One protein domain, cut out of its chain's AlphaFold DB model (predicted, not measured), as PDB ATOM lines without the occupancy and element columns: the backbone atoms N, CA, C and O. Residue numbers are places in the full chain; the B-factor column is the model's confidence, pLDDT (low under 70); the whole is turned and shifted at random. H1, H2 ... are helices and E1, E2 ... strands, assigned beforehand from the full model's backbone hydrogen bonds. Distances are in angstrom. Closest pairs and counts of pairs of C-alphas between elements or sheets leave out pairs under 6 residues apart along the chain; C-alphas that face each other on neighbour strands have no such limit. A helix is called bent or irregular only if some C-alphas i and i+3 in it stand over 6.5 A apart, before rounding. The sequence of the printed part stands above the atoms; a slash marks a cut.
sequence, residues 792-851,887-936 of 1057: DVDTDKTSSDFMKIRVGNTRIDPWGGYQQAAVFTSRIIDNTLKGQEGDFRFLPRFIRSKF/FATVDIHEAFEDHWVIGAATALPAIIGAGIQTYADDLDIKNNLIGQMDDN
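AT A GLANCE: This is residues 792 to 851 and 887 to 936 of the 1057 residues of an uncharacterized protein of viral metagenome (UniProt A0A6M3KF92). A small antiparallel sheet, E1 E2 E3, has the helical hairpin H3 and H4 packed over one face; from this body H1 runs off to one side with H2 folded back near it, and a free tail, residues 922 to 936 with H5, sticks out the other way. The printed part has 110 residues, with five named helices and three named strands, in the order E1 E2 H1 H2 H3 H4 E3 H5; the class is mostly helix. The whole is loose, with a radius of gyration of the C-alphas of 17.7 A, and elongated, spanning 61 by 37 by 28 A.

IN THESE COORDINATES: Start at Asp 792; residues 792 to 804 hold no named element. Find C-alpha 805 at (149.505, 182.494, 108.725), where E1, residues 805 to 807, begins; E2, residues 810 to 813, follows. H1, residues 818 to 833, runs 22.5 A from C-alpha 818 at (155.758, 178.178, 121.107). H2 is residues 842 to 848. Beyond the cut look for H3, residues 887 to 898, 16.6 A long, and H4, residues 900 to 911, 16.3 A. H4 is irregular, but only just: C-alphas 905 and 908 are 6.6 A apart. Then come E3, residues 915 to 918, and H5, residues 923 to 927, which ends at C-alpha 927 (122.854, 188.720, 108.156).

HOW THE PARTS SIT: Begin at the inner strand E2. It forms a hairpin with E1, antiparallel, with N 805 and O 812 at 3.0 A; on its other side is E3, antiparallel, with N 811 and O 917 at 2.8 A. Residues 792 to 793 also pair, antiparallel, with residues 805 to 806 of E1. H3 and H4 lie on the same face of the sheet, at heights of 6.3 A and 9.6 A over the sheet. The closest C-alphas of H3 and E3 are those of Ala 895 and Thr 918, 5.9 A. H3 and H4 touch as a helical hairpin, at a shallow tilt of 12 degrees, opposite ways; their closest C-alphas, Phe 896 and Gly 903, are 4.0 A apart. H1 and H2 are close but not clearly touching, their closest C-alphas, Phe 824 and Phe 846, at 7.9 A. H1, H2 and H5 are not on the sheet. In H1, H2, H3 and H5 every O i to N i+4 pair is within hydrogen-bond range; in H4, 6 of 8 are.

THE WHOLE: The C-alphas farthest apart are those of Leu 833 and Asn 936, 61.6 A. Residues 852 to 886 are not printed; C-alphas 851 and 887 are 14.1 A apart across this cut. Of the links that are printed whole, none is long. Residues 832 to 837 also stand free. Mean pLDDT of the printed part is 79.3; look for values under 70 at residues 835 to 839 and 920 to 936.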
ATOM      1  N   ASP A 792     148.413 186.608 104.777       94.94
ATOM      2  CA  ASP A 792     148.788 187.689 105.702       94.94
ATOM      3  C   ASP A 792     149.463 187.130 106.971       94.94
ATOM      4  O   ASP A 792     149.299 185.959 107.318       94.94
ATOM      5  N   VAL A 793     150.256 187.959 107.654       96.31
ATOM      6  CA  VAL A 793     150.932 187.631 108.921       96.31
ATOM      7  C   VAL A 793     150.952 188.863 109.818       96.31
ATOM      8  O   VAL A 793     151.411 189.932 109.405       96.31
ATOM      9  N   ASP A 794     150.518 188.707 111.067       94.31
ATOM     10  CA  ASP A 794     150.646 189.753 112.082       94.31
ATOM     11  C   ASP A 794     152.066 189.803 112.648       94.31
ATOM     12  O   ASP A 794     152.627 188.774 113.018       94.31
ATOM     13  N   THR A 795     152.640 190.994 112.773       94.81
ATOM     14  CA  THR A 795     153.971 191.193 113.364       94.81
ATOM     15  C   THR A 795     153.915 191.844 114.744       94.81
ATOM     16  O   THR A 795     154.959 192.036 115.364       94.81
ATOM     17  N   ASP A 796     152.725 192.174 115.257       93.06
ATOM     18  CA  ASP A 796     152.569 192.669 116.624       93.06
ATOM     19  C   ASP A 796     152.759 191.529 117.636       93.06
ATOM     20  O   ASP A 796     151.917 190.641 117.759       93.06
ATOM     21  N   LYS A 797     153.849 191.582 118.410       92.69
ATOM     22  CA  LYS A 797     154.205 190.601 119.455       92.69
ATOM     23  C   LYS A 797     153.168 190.461 120.577       92.69
ATOM     24  O   LYS A 797     153.211 189.487 121.329       92.69
ATOM     25  N   THR A 798     152.253 191.419 120.721       89.31
ATOM     26  CA  THR A 798     151.167 191.376 121.709       89.31
ATOM     27  C   THR A 798     149.865 190.818 121.139       89.31
ATOM     28  O   THR A 798     148.962 190.466 121.906       89.31
ATOM     29  N   SER A 799     149.760 190.660 119.821       90.62
ATOM     30  CA  SER A 799     148.596 190.079 119.151       90.62
ATOM     31  C   SER A 799     148.513 188.567 119.378       90.62
ATOM     32  O   SER A 799     149.521 187.862 119.407       90.62
ATOM     33  N   SER A 800     147.299 188.020 119.519       89.38
ATOM     34  CA  SER A 800     147.100 186.558 119.570       89.38
ATOM     35  C   SER A 800     147.479 185.864 118.261       89.38
ATOM     36  O   SER A 800     147.724 184.655 118.254       89.38
ATOM     37  N   ASP A 801     147.546 186.630 117.179       93.06
ATOM     38  CA  ASP A 801     147.850 186.171 115.829       93.06
ATOM     39  C   ASP A 801     149.298 186.442 115.419       93.06
ATOM     40  O   ASP A 801     149.659 186.193 114.269       93.06
ATOM     41  N   PHE A 802     150.129 186.931 116.347       95.69
ATOM     42  CA  PHE A 802     151.544 187.185 116.108       95.69
ATOM     43  C   PHE A 802     152.204 186.011 115.382       95.69
ATOM     44  O   PHE A 802     152.190 184.886 115.886       95.69
ATOM     45  N   MET A 803     152.777 186.282 114.214       96.12
ATOM     46  CA  MET A 803     153.479 185.332 113.358       96.12
ATOM     47  C   MET A 803     152.666 184.087 112.967       96.12
ATOM     48  O   MET A 803     153.243 183.046 112.663       96.12
ATOM     49  N   LYS A 804     151.332 184.159 112.949       95.75
ATOM     50  CA  LYS A 804     150.483 183.117 112.356       95.75
ATOM     51  C   LYS A 804     150.209 183.421 110.887       95.75
ATOM     52  O   LYS A 804     150.132 184.582 110.495       95.75
ATOM     53  N   ILE A 805     150.013 182.371 110.095       94.62
ATOM     54  CA  ILE A 805     149.505 182.494 108.725       94.62
ATOM     55  C   ILE A 805     148.016 182.825 108.814       94.62
ATOM     56  O   ILE A 805     147.276 182.113 109.494       94.62
ATOM     57  N   ARG A 806     147.575 183.876 108.122       93.81
ATOM     58  CA  ARG A 806     146.167 184.264 107.994       93.81
ATOM     59  C   ARG A 806     145.704 184.091 106.554       93.81
ATOM     60  O   ARG A 806     146.248 184.718 105.644       93.81
ATOM     61  N   VAL A 807     144.676 183.271 106.370       90.06
ATOM     62  CA  VAL A 807     143.982 183.087 105.091       90.06
ATOM     63  C   VAL A 807     142.487 183.204 105.358       90.06
ATOM     64  O   VAL A 807     141.891 182.304 105.950       90.06
ATOM     65  N   GLY A 808     141.894 184.338 104.976       87.50
ATOM     66  CA  GLY A 808     140.513 184.665 105.340       87.50
ATOM     67  C   GLY A 808     140.321 184.619 106.858       87.50
ATOM     68  O   GLY A 808     141.088 185.236 107.604       87.50
ATOM     69  N   ASN A 809     139.350 183.825 107.310       89.62
ATOM     70  CA  ASN A 809     139.060 183.640 108.728       89.62
ATOM     71  C   ASN A 809     139.863 182.532 109.403       89.62
ATOM     72  O   ASN A 809     139.725 182.304 110.610       89.62
ATOM     73  N   THR A 810     140.740 181.862 108.667       91.31
ATOM     74  CA  THR A 810     141.525 180.761 109.205       91.31
ATOM     75  C   THR A 810     142.934 181.220 109.560       91.31
ATOM     76  O   THR A 810     143.630 181.877 108.783       91.31
ATOM     77  N   ARG A 811     143.354 180.883 110.780       93.94
ATOM     78  CA  ARG A 811     144.678 181.165 111.333       93.94
ATOM     79  C   ARG A 811     145.422 179.845 111.507       93.94
ATOM     80  O   ARG A 811     144.896 178.942 112.151       93.94
ATOM     81  N   ILE A 812     146.643 179.743 110.983       93.31
ATOM     82  CA  ILE A 812     147.499 178.552 111.106       93.31
ATOM     83  C   ILE A 812     148.763 178.918 111.893       93.31
ATOM     84  O   ILE A 812     149.486 179.850 111.535       93.31
ATOM     85  N   ASP A 813     149.025 178.179 112.971       94.06
ATOM     86  CA  ASP A 813     150.192 178.313 113.846       94.06
ATOM     87  C   ASP A 813     151.287 177.290 113.469       94.06
ATOM     88  O   ASP A 813     151.178 176.111 113.832       94.06
ATOM     89  N   PRO A 814     152.369 177.715 112.783       92.94
ATOM     90  CA  PRO A 814     153.494 176.844 112.440       92.94
ATOM     91  C   PRO A 814     154.486 176.647 113.599       92.94
ATOM     92  O   PRO A 814     155.447 175.892 113.470       92.94
ATOM     93  N   TRP A 815     154.293 177.308 114.745       93.88
ATOM     94  CA  TRP A 815     155.291 177.400 115.810       93.88
ATOM     95  C   TRP A 815     155.260 176.244 116.804       93.88
ATOM     96  O   TRP A 815     155.849 176.343 117.880       93.88
ATOM     97  N   GLY A 816     154.523 175.167 116.535       90.38
ATOM     98  CA  GLY A 816     154.419 174.050 117.476       90.38
ATOM     99  C   GLY A 816     153.854 174.454 118.851       90.38
ATOM    100  O   GLY A 816     154.140 173.807 119.864       90.38
ATOM    101  N   GLY A 817     153.100 175.560 118.921       89.81
ATOM    102  CA  GLY A 817     152.576 176.160 120.151       89.81
ATOM    103  C   GLY A 817     153.551 177.052 120.937       89.81
ATOM    104  O   GLY A 817     153.155 177.574 121.982       89.81
ATOM    105  N   TYR A 818     154.795 177.255 120.476       93.12
ATOM    106  CA  TYR A 818     155.758 178.178 121.107       93.12
ATOM    107  C   TYR A 818     155.328 179.646 121.004       93.12
ATOM    108  O   TYR A 818     155.591 180.431 121.915       93.12
ATOM    109  N   GLN A 819     154.596 179.998 119.946       93.25
ATOM    110  CA  GLN A 819     154.071 181.345 119.716       93.25
ATOM    111  C   GLN A 819     153.243 181.857 120.897       93.25
ATOM    112  O   GLN A 819     153.407 182.993 121.330       93.25
ATOM    113  N   GLN A 820     152.419 180.997 121.493       91.06
ATOM    114  CA  GLN A 820     151.524 181.390 122.581       91.06
ATOM    115  C   GLN A 820     152.293 181.749 123.859       91.06
ATOM    116  O   GLN A 820     151.884 182.652 124.586       91.06
ATOM    117  N   ALA A 821     153.410 181.061 124.125       89.50
ATOM    118  CA  ALA A 821     154.309 181.406 125.224       89.50
ATOM    119  C   ALA A 821     155.026 182.735 124.942       89.50
ATOM    120  O   ALA A 821     155.071 183.595 125.817       89.50
ATOM    121  N   ALA A 822     155.499 182.946 123.707       90.81
ATOM    122  CA  ALA A 822     156.155 184.188 123.301       90.81
ATOM    123  C   ALA A 822     155.228 185.414 123.400       90.81
ATOM    124  O   ALA A 822     155.631 186.438 123.955       90.81
ATOM    125  N   VAL A 823     153.977 185.308 122.938       91.88
ATOM    126  CA  VAL A 823     152.969 186.379 123.058       91.88
ATOM    127  C   VAL A 823     152.631 186.653 124.517       91.88
ATOM    128  O   VAL A 823     152.559 187.808 124.931       91.88
ATOM    129  N   PHE A 824     152.442 185.605 125.323       90.12
ATOM    130  CA  PHE A 824     152.156 185.757 126.748       90.12
ATOM    131  C   PHE A 824     153.291 186.489 127.478       90.12
ATOM    132  O   PHE A 824     153.034 187.472 128.173       90.12
ATOM    133  N   THR A 825     154.542 186.074 127.265       86.94
ATOM    134  CA  THR A 825     155.718 186.750 127.827       86.94
ATOM    135  C   THR A 825     155.841 188.188 127.320       86.94
ATOM    136  O   THR A 825     156.119 189.085 128.110       86.94
ATOM    137  N   SER A 826     155.562 188.437 126.038       88.44
ATOM    138  CA  SER A 826     155.595 189.787 125.458       88.44
ATOM    139  C   SER A 826     154.552 190.714 126.083       88.44
ATOM    140  O   SER A 826     154.872 191.854 126.395       88.44
ATOM    141  N   ARG A 827     153.332 190.223 126.342       88.38
ATOM    142  CA  ARG A 827     152.283 190.985 127.042       88.38
ATOM    143  C   ARG A 827     152.657 191.302 128.486       88.38
ATOM    144  O   ARG A 827     152.400 192.413 128.930       88.38
ATOM    145  N   ILE A 828     153.272 190.355 129.203       85.38
ATOM    146  CA  ILE A 828     153.787 190.614 130.557       85.38
ATOM    147  C   ILE A 828     154.817 191.741 130.502       85.38
ATOM    148  O   ILE A 828     154.656 192.733 131.202       85.38
ATOM    149  N   ILE A 829     155.834 191.607 129.644       85.31
ATOM    150  CA  ILE A 829     156.914 192.590 129.525       85.31
ATOM    151  C   ILE A 829     156.356 193.965 129.150       85.31
ATOM    152  O   ILE A 829     156.681 194.942 129.813       85.31
ATOM    153  N   ASP A 830     155.490 194.058 128.140       83.31
ATOM    154  CA  ASP A 830     154.950 195.346 127.695       83.31
ATOM    155  C   ASP A 830     154.038 195.996 128.745       83.31
ATOM    156  O   ASP A 830     154.100 197.213 128.920       83.31
ATOM    157  N   ASN A 831     153.233 195.218 129.480       79.12
ATOM    158  CA  ASN A 831     152.416 195.754 130.573       79.12
ATOM    159  C   ASN A 831     153.293 196.241 131.737       79.12
ATOM    160  O   ASN A 831     153.038 197.316 132.278       79.12
ATOM    161  N   THR A 832     154.362 195.507 132.073       75.75
ATOM    162  CA  THR A 832     155.348 195.934 133.078       75.75
ATOM    163  C   THR A 832     156.087 197.204 132.642       75.75
ATOM    164  O   THR A 832     156.208 198.137 133.431       75.75
ATOM    165  N   LEU A 833     156.543 197.284 131.388       74.50
ATOM    166  CA  LEU A 833     157.276 198.442 130.859       74.50
ATOM    167  C   LEU A 833     156.408 199.702 130.741       74.50
ATOM    168  O   LEU A 833     156.915 200.808 130.900       74.50
ATOM    169  N   LYS A 834     155.103 199.558 130.478       74.31
ATOM    170  CA  LYS A 834     154.163 200.687 130.381       74.31
ATOM    171  C   LYS A 834     153.721 201.241 131.741       74.31
ATOM    172  O   LYS A 834     152.872 202.128 131.768       74.31
ATOM    173  N   GLY A 835     154.246 200.717 132.854       56.72
ATOM    174  CA  GLY A 835     153.873 201.154 134.204       56.72
ATOM    175  C   GLY A 835     152.396 200.924 134.534       56.72
ATOM    176  O   GLY A 835     151.883 201.496 135.492       56.72
ATOM    177  N   GLN A 836     151.694 200.107 133.741       62.34
ATOM    178  CA  GLN A 836     150.337 199.686 134.052       62.34
ATOM    179  C   GLN A 836     150.457 198.623 135.136       62.34
ATOM    180  O   GLN A 836     150.771 197.470 134.840       62.34
ATOM    181  N   GLU A 837     150.276 199.025 136.394       49.56
ATOM    182  CA  GLU A 837     150.280 198.111 137.533       49.56
ATOM    183  C   GLU A 837     149.365 196.910 137.250       49.56
ATOM    184  O   GLU A 837     148.142 197.013 137.235       49.56
ATOM    185  N   GLY A 838     149.979 195.755 136.990       53.72
ATOM    186  CA  GLY A 838     149.350 194.452 137.150       53.72
ATOM    187  C   GLY A 838     148.085 194.172 136.341       53.72
ATOM    188  O   GLY A 838     147.272 193.370 136.806       53.72
ATOM    189  N   ASP A 839     147.900 194.738 135.140       62.50
ATOM    190  CA  ASP A 839     146.798 194.301 134.275       62.50
ATOM    191  C   ASP A 839     147.063 192.896 133.694       62.50
ATOM    192  O   ASP A 839     147.422 192.700 132.530       62.50
ATOM    193  N   PHE A 840     146.880 191.888 134.545       71.00
ATOM    194  CA  PHE A 840     146.935 190.468 134.230       71.00
ATOM    195  C   PHE A 840     145.556 189.925 133.833       71.00
ATOM    196  O   PHE A 840     145.325 188.718 133.925       71.00
ATOM    197  N   ARG A 841     144.622 190.763 133.344       75.62
ATOM    198  CA  ARG A 841     143.288 190.311 132.884       75.62
ATOM    199  C   ARG A 841     143.358 189.224 131.801       75.62
ATOM    200  O   ARG A 841     142.409 188.462 131.620       75.62
ATOM    201  N   PHE A 842     144.492 189.094 131.108       78.44
ATOM    202  CA  PHE A 842     144.746 188.023 130.140       78.44
ATOM    203  C   PHE A 842     145.169 186.682 130.768       78.44
ATOM    204  O   PHE A 842     145.009 185.649 130.118       78.44
ATOM    205  N   LEU A 843     145.678 186.658 132.006       81.31
ATOM    206  CA  LEU A 843     146.185 185.448 132.665       81.31
ATOM    207  C   LEU A 843     145.092 184.386 132.884       81.31
ATOM    208  O   LEU A 843     145.322 183.241 132.489       81.31
ATOM    209  N   PRO A 844     143.889 184.709 133.406       82.75
ATOM    210  CA  PRO A 844     142.817 183.720 133.528       82.75
ATOM    211  C   PRO A 844     142.415 183.125 132.176       82.75
ATOM    212  O   PRO A 844     142.179 181.924 132.071       82.75
ATOM    213  N   ARG A 845     142.394 183.949 131.119       83.25
ATOM    214  CA  ARG A 845     142.088 183.498 129.754       83.25
ATOM    215  C   ARG A 845     143.187 182.588 129.201       83.25
ATOM    216  O   ARG A 845     142.875 181.584 128.567       83.25
ATOM    217  N   PHE A 846     144.455 182.905 129.474       86.19
ATOM    218  CA  PHE A 846     145.589 182.059 129.106       86.19
ATOM    219  C   PHE A 846     145.559 180.717 129.842       86.19
ATOM    220  O   PHE A 846     145.716 179.680 129.215       86.19
ATOM    221  N   ILE A 847     145.302 180.705 131.152       85.19
ATOM    222  CA  ILE A 847     145.188 179.458 131.919       85.19
ATOM    223  C   ILE A 847     143.998 178.625 131.419       85.19
ATOM    224  O   ILE A 847     144.155 177.426 131.183       85.19
ATOM    225  N   ARG A 848     142.839 179.258 131.174       83.88
ATOM    226  CA  ARG A 848     141.646 178.594 130.623       83.88
ATOM    227  C   ARG A 848     141.928 177.941 129.270       83.88
ATOM    228  O   ARG A 848     141.481 176.824 129.046       83.88
ATOM    229  N   SER A 849     142.721 178.572 128.400       85.00
ATOM    230  CA  SER A 849     143.087 177.984 127.099       85.00
ATOM    231  C   SER A 849     144.022 176.771 127.200       85.00
ATOM    232  O   SER A 849     144.272 176.095 126.203       85.00
ATOM    233  N   LYS A 850     144.556 176.478 128.394       89.81
ATOM    234  CA  LYS A 850     145.393 175.303 128.681       89.81
ATOM    235  C   LYS A 850     144.654 174.200 129.423       89.81
ATOM    236  O   LYS A 850     145.267 173.172 129.723       89.81
ATOM    237  N   PHE A 851     143.369 174.393 129.712       88.38
ATOM    238  CA  PHE A 851     142.560 173.395 130.391       88.38
ATOM    239  C   PHE A 851     142.499 172.085 129.608       88.38
ATOM    240  O   PHE A 851     142.489 172.044 128.380       88.38
ATOM    241  N   PHE A 887     140.742 167.141 117.662       89.50
ATOM    242  CA  PHE A 887     141.030 168.534 117.271       89.50
ATOM    243  C   PHE A 887     141.173 168.688 115.757       89.50
ATOM    244  O   PHE A 887     140.441 169.467 115.164       89.50
ATOM    245  N   ALA A 888     142.001 167.853 115.122       89.44
ATOM    246  CA  ALA A 888     142.197 167.906 113.675       89.44
ATOM    247  C   ALA A 888     140.883 167.762 112.892       89.44
ATOM    248  O   ALA A 888     140.706 168.412 111.872       89.44
ATOM    249  N   THR A 889     139.936 166.943 113.365       90.06
ATOM    250  CA  THR A 889     138.646 166.783 112.675       90.06
ATOM    251  C   THR A 889     137.756 168.016 112.794       90.06
ATOM    252  O   THR A 889     137.112 168.375 111.814       90.06
ATOM    253  N   VAL A 890     137.747 168.668 113.962       88.31
ATOM    254  CA  VAL A 890     136.979 169.900 114.193       88.31
ATOM    255  C   VAL A 890     137.585 171.044 113.388       88.31
ATOM    256  O   VAL A 890     136.876 171.671 112.613       88.31
ATOM    257  N   ASP A 891     138.901 171.226 113.475       87.94
ATOM    258  CA  ASP A 891     139.628 172.284 112.770       87.94
ATOM    259  C   ASP A 891     139.445 172.192 111.243       87.94
ATOM    260  O   ASP A 891     139.266 173.198 110.557       87.94
ATOM    261  N   ILE A 892     139.475 170.970 110.697       87.94
ATOM    262  CA  ILE A 892     139.214 170.718 109.276       87.94
ATOM    263  C   ILE A 892     137.769 171.067 108.938       87.94
ATOM    264  O   ILE A 892     137.532 171.783 107.971       87.94
ATOM    265  N   HIS A 893     136.816 170.564 109.720       89.88
ATOM    266  CA  HIS A 893     135.395 170.790 109.480       89.88
ATOM    267  C   HIS A 893     135.043 172.282 109.495       89.88
ATOM    268  O   HIS A 893     134.447 172.762 108.538       89.88
ATOM    269  N   GLU A 894     135.481 173.021 110.515       87.06
ATOM    270  CA  GLU A 894     135.245 174.465 110.637       87.06
ATOM    271  C   GLU A 894     135.863 175.242 109.465       87.06
ATOM    272  O   GLU A 894     135.216 176.108 108.877       87.06
ATOM    273  N   ALA A 895     137.085 174.896 109.045       87.12
ATOM    274  CA  ALA A 895     137.709 175.522 107.878       87.12
ATOM    275  C   ALA A 895     136.996 175.175 106.554       87.12
ATOM    276  O   ALA A 895     136.971 175.995 105.636       87.12
ATOM    277  N   PHE A 896     136.425 173.971 106.431       87.50
ATOM    278  CA  PHE A 896     135.611 173.576 105.276       87.50
ATOM    279  C   PHE A 896     134.258 174.294 105.242       87.50
ATOM    280  O   PHE A 896     133.809 174.637 104.147       87.50
ATOM    281  N   GLU A 897     133.632 174.513 106.403       87.88
ATOM    282  CA  GLU A 897     132.387 175.279 106.534       87.88
ATOM    283  C   GLU A 897     132.586 176.758 106.179       87.88
ATOM    284  O   GLU A 897     131.748 177.317 105.476       87.88
ATOM    285  N   ASP A 898     133.706 177.369 106.585       85.44
ATOM    286  CA  ASP A 898     134.063 178.746 106.207       85.44
ATOM    287  C   ASP A 898     134.351 178.858 104.699       85.44
ATOM    288  O   ASP A 898     133.751 179.668 103.990       85.44
ATOM    289  N   HIS A 899     135.246 178.015 104.164       85.19
ATOM    290  CA  HIS A 899     135.532 177.983 102.730       85.19
ATOM    291  C   HIS A 899     136.209 176.675 102.294       85.19
ATOM    292  O   HIS A 899     137.355 176.405 102.651       85.19
ATOM    293  N   TRP A 900     135.584 175.905 101.397       83.62
ATOM    294  CA  TRP A 900     136.060 174.560 101.025       83.62
ATOM    295  C   TRP A 900     137.518 174.489 100.527       83.62
ATOM    296  O   TRP A 900     138.222 173.528 100.833       83.62
ATOM    297  N   VAL A 901     138.004 175.493  99.778       83.75
ATOM    298  CA  VAL A 901     139.411 175.530  99.317       83.75
ATOM    299  C   VAL A 901     140.360 175.759 100.489       83.75
ATOM    300  O   VAL A 901     141.440 175.174 100.526       83.75
ATOM    301  N   ILE A 902     139.955 176.601 101.447       82.31
ATOM    302  CA  ILE A 902     140.751 176.889 102.642       82.31
ATOM    303  C   ILE A 902     140.750 175.641 103.523       82.31
ATOM    304  O   ILE A 902     141.828 175.196 103.891       82.31
ATOM    305  N   GLY A 903     139.591 175.005 103.735       83.44
ATOM    306  CA  GLY A 903     139.469 173.699 104.393       83.44
ATOM    307  C   GLY A 903     140.364 172.613 103.785       83.44
ATOM    308  O   GLY A 903     141.073 171.898 104.495       83.44
ATOM    309  N   ALA A 904     140.415 172.516 102.453       84.62
ATOM    310  CA  ALA A 904     141.305 171.576 101.775       84.62
ATOM    311  C   ALA A 904     142.792 171.917 101.988       84.62
ATOM    312  O   ALA A 904     143.610 171.017 102.192       84.62
ATOM    313  N   ALA A 905     143.149 173.204 101.970       84.12
ATOM    314  CA  ALA A 905     144.515 173.667 102.207       84.12
ATOM    315  C   ALA A 905     144.954 173.517 103.677       84.12
ATOM    316  O   ALA A 905     146.134 173.285 103.944       84.12
ATOM    317  N   THR A 906     144.024 173.618 104.630       84.75
ATOM    318  CA  THR A 906     144.277 173.523 106.077       84.75
ATOM    319  C   THR A 906     144.289 172.084 106.582       84.75
ATOM    320  O   THR A 906     144.910 171.812 107.609       84.75
ATOM    321  N   ALA A 907     143.707 171.138 105.839       85.50
ATOM    322  CA  ALA A 907     143.671 169.729 106.221       85.50
ATOM    323  C   ALA A 907     145.051 169.116 106.466       85.50
ATOM    324  O   ALA A 907     145.249 168.430 107.468       85.50
ATOM    325  N   LEU A 908     146.027 169.386 105.594       85.50
ATOM    326  CA  LEU A 908     147.389 168.885 105.788       85.50
ATOM    327  C   LEU A 908     148.034 169.460 107.061       85.50
ATOM    328  O   LEU A 908     148.455 168.652 107.893       85.50
ATOM    329  N   PRO A 909     148.079 170.795 107.272       86.81
ATOM    330  CA  PRO A 909     148.516 171.382 108.536       86.81
ATOM    331  C   PRO A 909     147.802 170.804 109.770       86.81
ATOM    332  O   PRO A 909     148.477 170.477 110.744       86.81
ATOM    333  N   ALA A 910     146.482 170.601 109.730       86.00
ATOM    334  CA  ALA A 910     145.719 170.055 110.859       86.00
ATOM    335  C   ALA A 910     146.125 168.609 111.165       86.00
ATOM    336  O   ALA A 910     146.390 168.262 112.315       86.00
ATOM    337  N   ILE A 911     146.249 167.774 110.128       86.50
ATOM    338  CA  ILE A 911     146.654 166.370 110.265       86.50
ATOM    339  C   ILE A 911     148.074 166.261 110.812       86.50
ATOM    340  O   ILE A 911     148.339 165.348 111.579       86.50
ATOM    341  N   ILE A 912     148.996 167.170 110.488       87.31
ATOM    342  CA  ILE A 912     150.336 167.184 111.110       87.31
ATOM    343  C   ILE A 912     150.351 167.872 112.488       87.31
ATOM    344  O   ILE A 912     151.402 168.014 113.109       87.31
ATOM    345  N   GLY A 913     149.192 168.278 113.008       84.25
ATOM    346  CA  GLY A 913     149.036 168.871 114.334       84.25
ATOM    347  C   GLY A 913     149.439 170.344 114.421       84.25
ATOM    348  O   GLY A 913     149.757 170.818 115.515       84.25
ATOM    349  N   ALA A 914     149.473 171.081 113.306       87.88
ATOM    350  CA  ALA A 914     149.543 172.540 113.353       87.88
ATOM    351  C   ALA A 914     148.289 173.086 114.053       87.88
ATOM    352  O   ALA A 914     147.202 172.535 113.907       87.88
ATOM    353  N   GLY A 915     148.437 174.159 114.830       87.00
ATOM    354  CA  GLY A 915     147.284 174.770 115.490       87.00
ATOM    355  C   GLY A 915     146.467 175.551 114.472       87.00
ATOM    356  O   GLY A 915     146.966 176.554 113.964       87.00
ATOM    357  N   ILE A 916     145.245 175.113 114.184       89.69
ATOM    358  CA  ILE A 916     144.335 175.817 113.278       89.69
ATOM    359  C   ILE A 916     143.199 176.417 114.091       89.69
ATOM    360  O   ILE A 916     142.739 175.838 115.068       89.69
ATOM    361  N   GLN A 917     142.823 177.642 113.746       89.12
ATOM    362  CA  GLN A 917     141.724 178.352 114.382       89.12
ATOM    363  C   GLN A 917     140.936 179.074 113.298       89.12
ATOM    364  O   GLN A 917     141.466 180.000 112.675       89.12
ATOM    365  N   THR A 918     139.691 178.666 113.091       87.88
ATOM    366  CA  THR A 918     138.756 179.342 112.191       87.88
ATOM    367  C   THR A 918     137.758 180.114 113.042       87.88
ATOM    368  O   THR A 918     137.212 179.592 114.006       87.88
ATOM    369  N   TYR A 919     137.593 181.400 112.747       82.12
ATOM    370  CA  TYR A 919     136.652 182.255 113.466       82.12
ATOM    371  C   TYR A 919     135.416 182.426 112.594       82.12
ATOM    372  O   TYR A 919     135.562 182.730 111.415       82.12
ATOM    373  N   ALA A 920     134.224 182.255 113.158       65.56
ATOM    374  CA  ALA A 920     133.004 182.596 112.441       65.56
ATOM    375  C   ALA A 920     133.014 184.096 112.105       65.56
ATOM    376  O   ALA A 920     133.387 184.925 112.943       65.56
ATOM    377  N   ASP A 921     132.627 184.447 110.883       55.25
ATOM    378  CA  ASP A 921     132.459 185.844 110.512       55.25
ATOM    379  C   ASP A 921     131.352 186.490 111.362       55.25
ATOM    380  O   ASP A 921     130.212 186.027 111.387       55.25
ATOM    381  N   ASP A 922     131.630 187.671 111.926       41.41
ATOM    382  CA  ASP A 922     130.611 188.598 112.459       41.41
ATOM    383  C   ASP A 922     129.563 189.009 111.390       41.41
ATOM    384  O   ASP A 922     128.582 189.703 111.680       41.41
ATOM    385  N   LEU A 923     129.747 188.594 110.129       40.44
ATOM    386  CA  LEU A 923     128.759 188.749 109.066       40.44
ATOM    387  C   LEU A 923     127.469 187.975 109.346       40.44
ATOM    388  O   LEU A 923     126.432 188.432 108.879       40.44
ATOM    389  N   ASP A 924     127.468 186.917 110.163       39.34
ATOM    390  CA  ASP A 924     126.215 186.255 110.558       39.34
ATOM    391  C   ASP A 924     125.381 187.089 111.543       39.34
ATOM    392  O   ASP A 924     124.149 187.021 111.530       39.34
ATOM    393  N   ILE A 925     126.003 187.981 112.322       38.78
ATOM    394  CA  ILE A 925     125.268 188.974 113.124       38.78
ATOM    395  C   ILE A 925     124.684 190.062 112.211       38.78
ATOM    396  O   ILE A 925     123.562 190.513 112.433       38.78
ATOM    397  N   LYS A 926     125.387 190.451 111.137       32.50
ATOM    398  CA  LYS A 926     124.840 191.373 110.125       32.50
ATOM    399  C   LYS A 926     123.762 190.735 109.247       32.50
ATOM    400  O   LYS A 926     122.812 191.429 108.899       32.50
ATOM    401  N   ASN A 927     123.858 189.444 108.938       33.81
ATOM    402  CA  ASN A 927     122.854 188.720 108.156       33.81
ATOM    403  C   ASN A 927     121.595 188.419 108.984       33.81
ATOM    404  O   ASN A 927     120.496 188.513 108.451       33.81
ATOM    405  N   ASN A 928     121.722 188.196 110.299       34.41
ATOM    406  CA  ASN A 928     120.581 188.137 111.226       34.41
ATOM    407  C   ASN A 928     119.966 189.517 111.553       34.41
ATOM    408  O   ASN A 928     118.922 189.589 112.201       34.41
ATOM    409  N   LEU A 929     120.583 190.614 111.096       38.91
ATOM    410  CA  LEU A 929     120.007 191.966 111.095       38.91
ATOM    411  C   LEU A 929     119.313 192.318 109.766       38.91
ATOM    412  O   LEU A 929     118.689 193.378 109.667       38.91
ATOM    413  N   ILE A 930     119.377 191.445 108.753       39.12
ATOM    414  CA  ILE A 930     118.544 191.561 107.555       39.12
ATOM    415  C   ILE A 930     117.168 191.024 107.943       39.12
ATOM    416  O   ILE A 930     117.009 189.840 108.227       39.12
ATOM    417  N   GLY A 931     116.196 191.934 108.040       42.84
ATOM    418  CA  GLY A 931     114.856 191.651 108.544       42.84
ATOM    419  C   GLY A 931     114.249 190.381 107.957       42.84
ATOM    420  O   GLY A 931     114.315 190.154 106.750       42.84
ATOM    421  N   GLN A 932     113.626 189.567 108.810       39.41
ATOM    422  CA  GLN A 932     112.779 188.485 108.327       39.41
ATOM    423  C   GLN A 932     111.660 189.098 107.474       39.41
ATOM    424  O   GLN A 932     110.994 190.050 107.897       39.41
ATOM    425  N   MET A 933     111.510 188.585 106.254       40.91
ATOM    426  CA  MET A 933     110.324 188.818 105.440       40.91
ATOM    427  C   MET A 933     109.218 187.899 105.947       40.91
ATOM    428  O   MET A 933     109.456 186.706 106.128       40.91
ATOM    429  N   ASP A 934     108.029 188.446 106.180       47.00
ATOM    430  CA  ASP A 934     106.840 187.611 106.335       47.00
ATOM    431  C   ASP A 934     106.426 186.988 104.988       47.00
ATOM    432  O   ASP A 934     106.909 187.386 103.922       47.00
ATOM    433  N   ASP A 935     105.495 186.032 105.026       43.81
ATOM    434  CA  ASP A 935     104.968 185.332 103.841       43.81
ATOM    435  C   ASP A 935     104.285 186.269 102.818       43.81
ATOM    436  O   ASP A 935     103.937 185.850 101.714       43.81
ATOM    437  N   ASN A 936     104.128 187.557 103.153       45.09
ATOM    438  CA  ASN A 936     103.583 188.604 102.289       45.09
ATOM    439  C   ASN A 936     104.663 189.564 101.742       45.09
ATOM    440  O   ASN A 936     104.333 190.545 101.070       45.09
TER     441      ASN A 936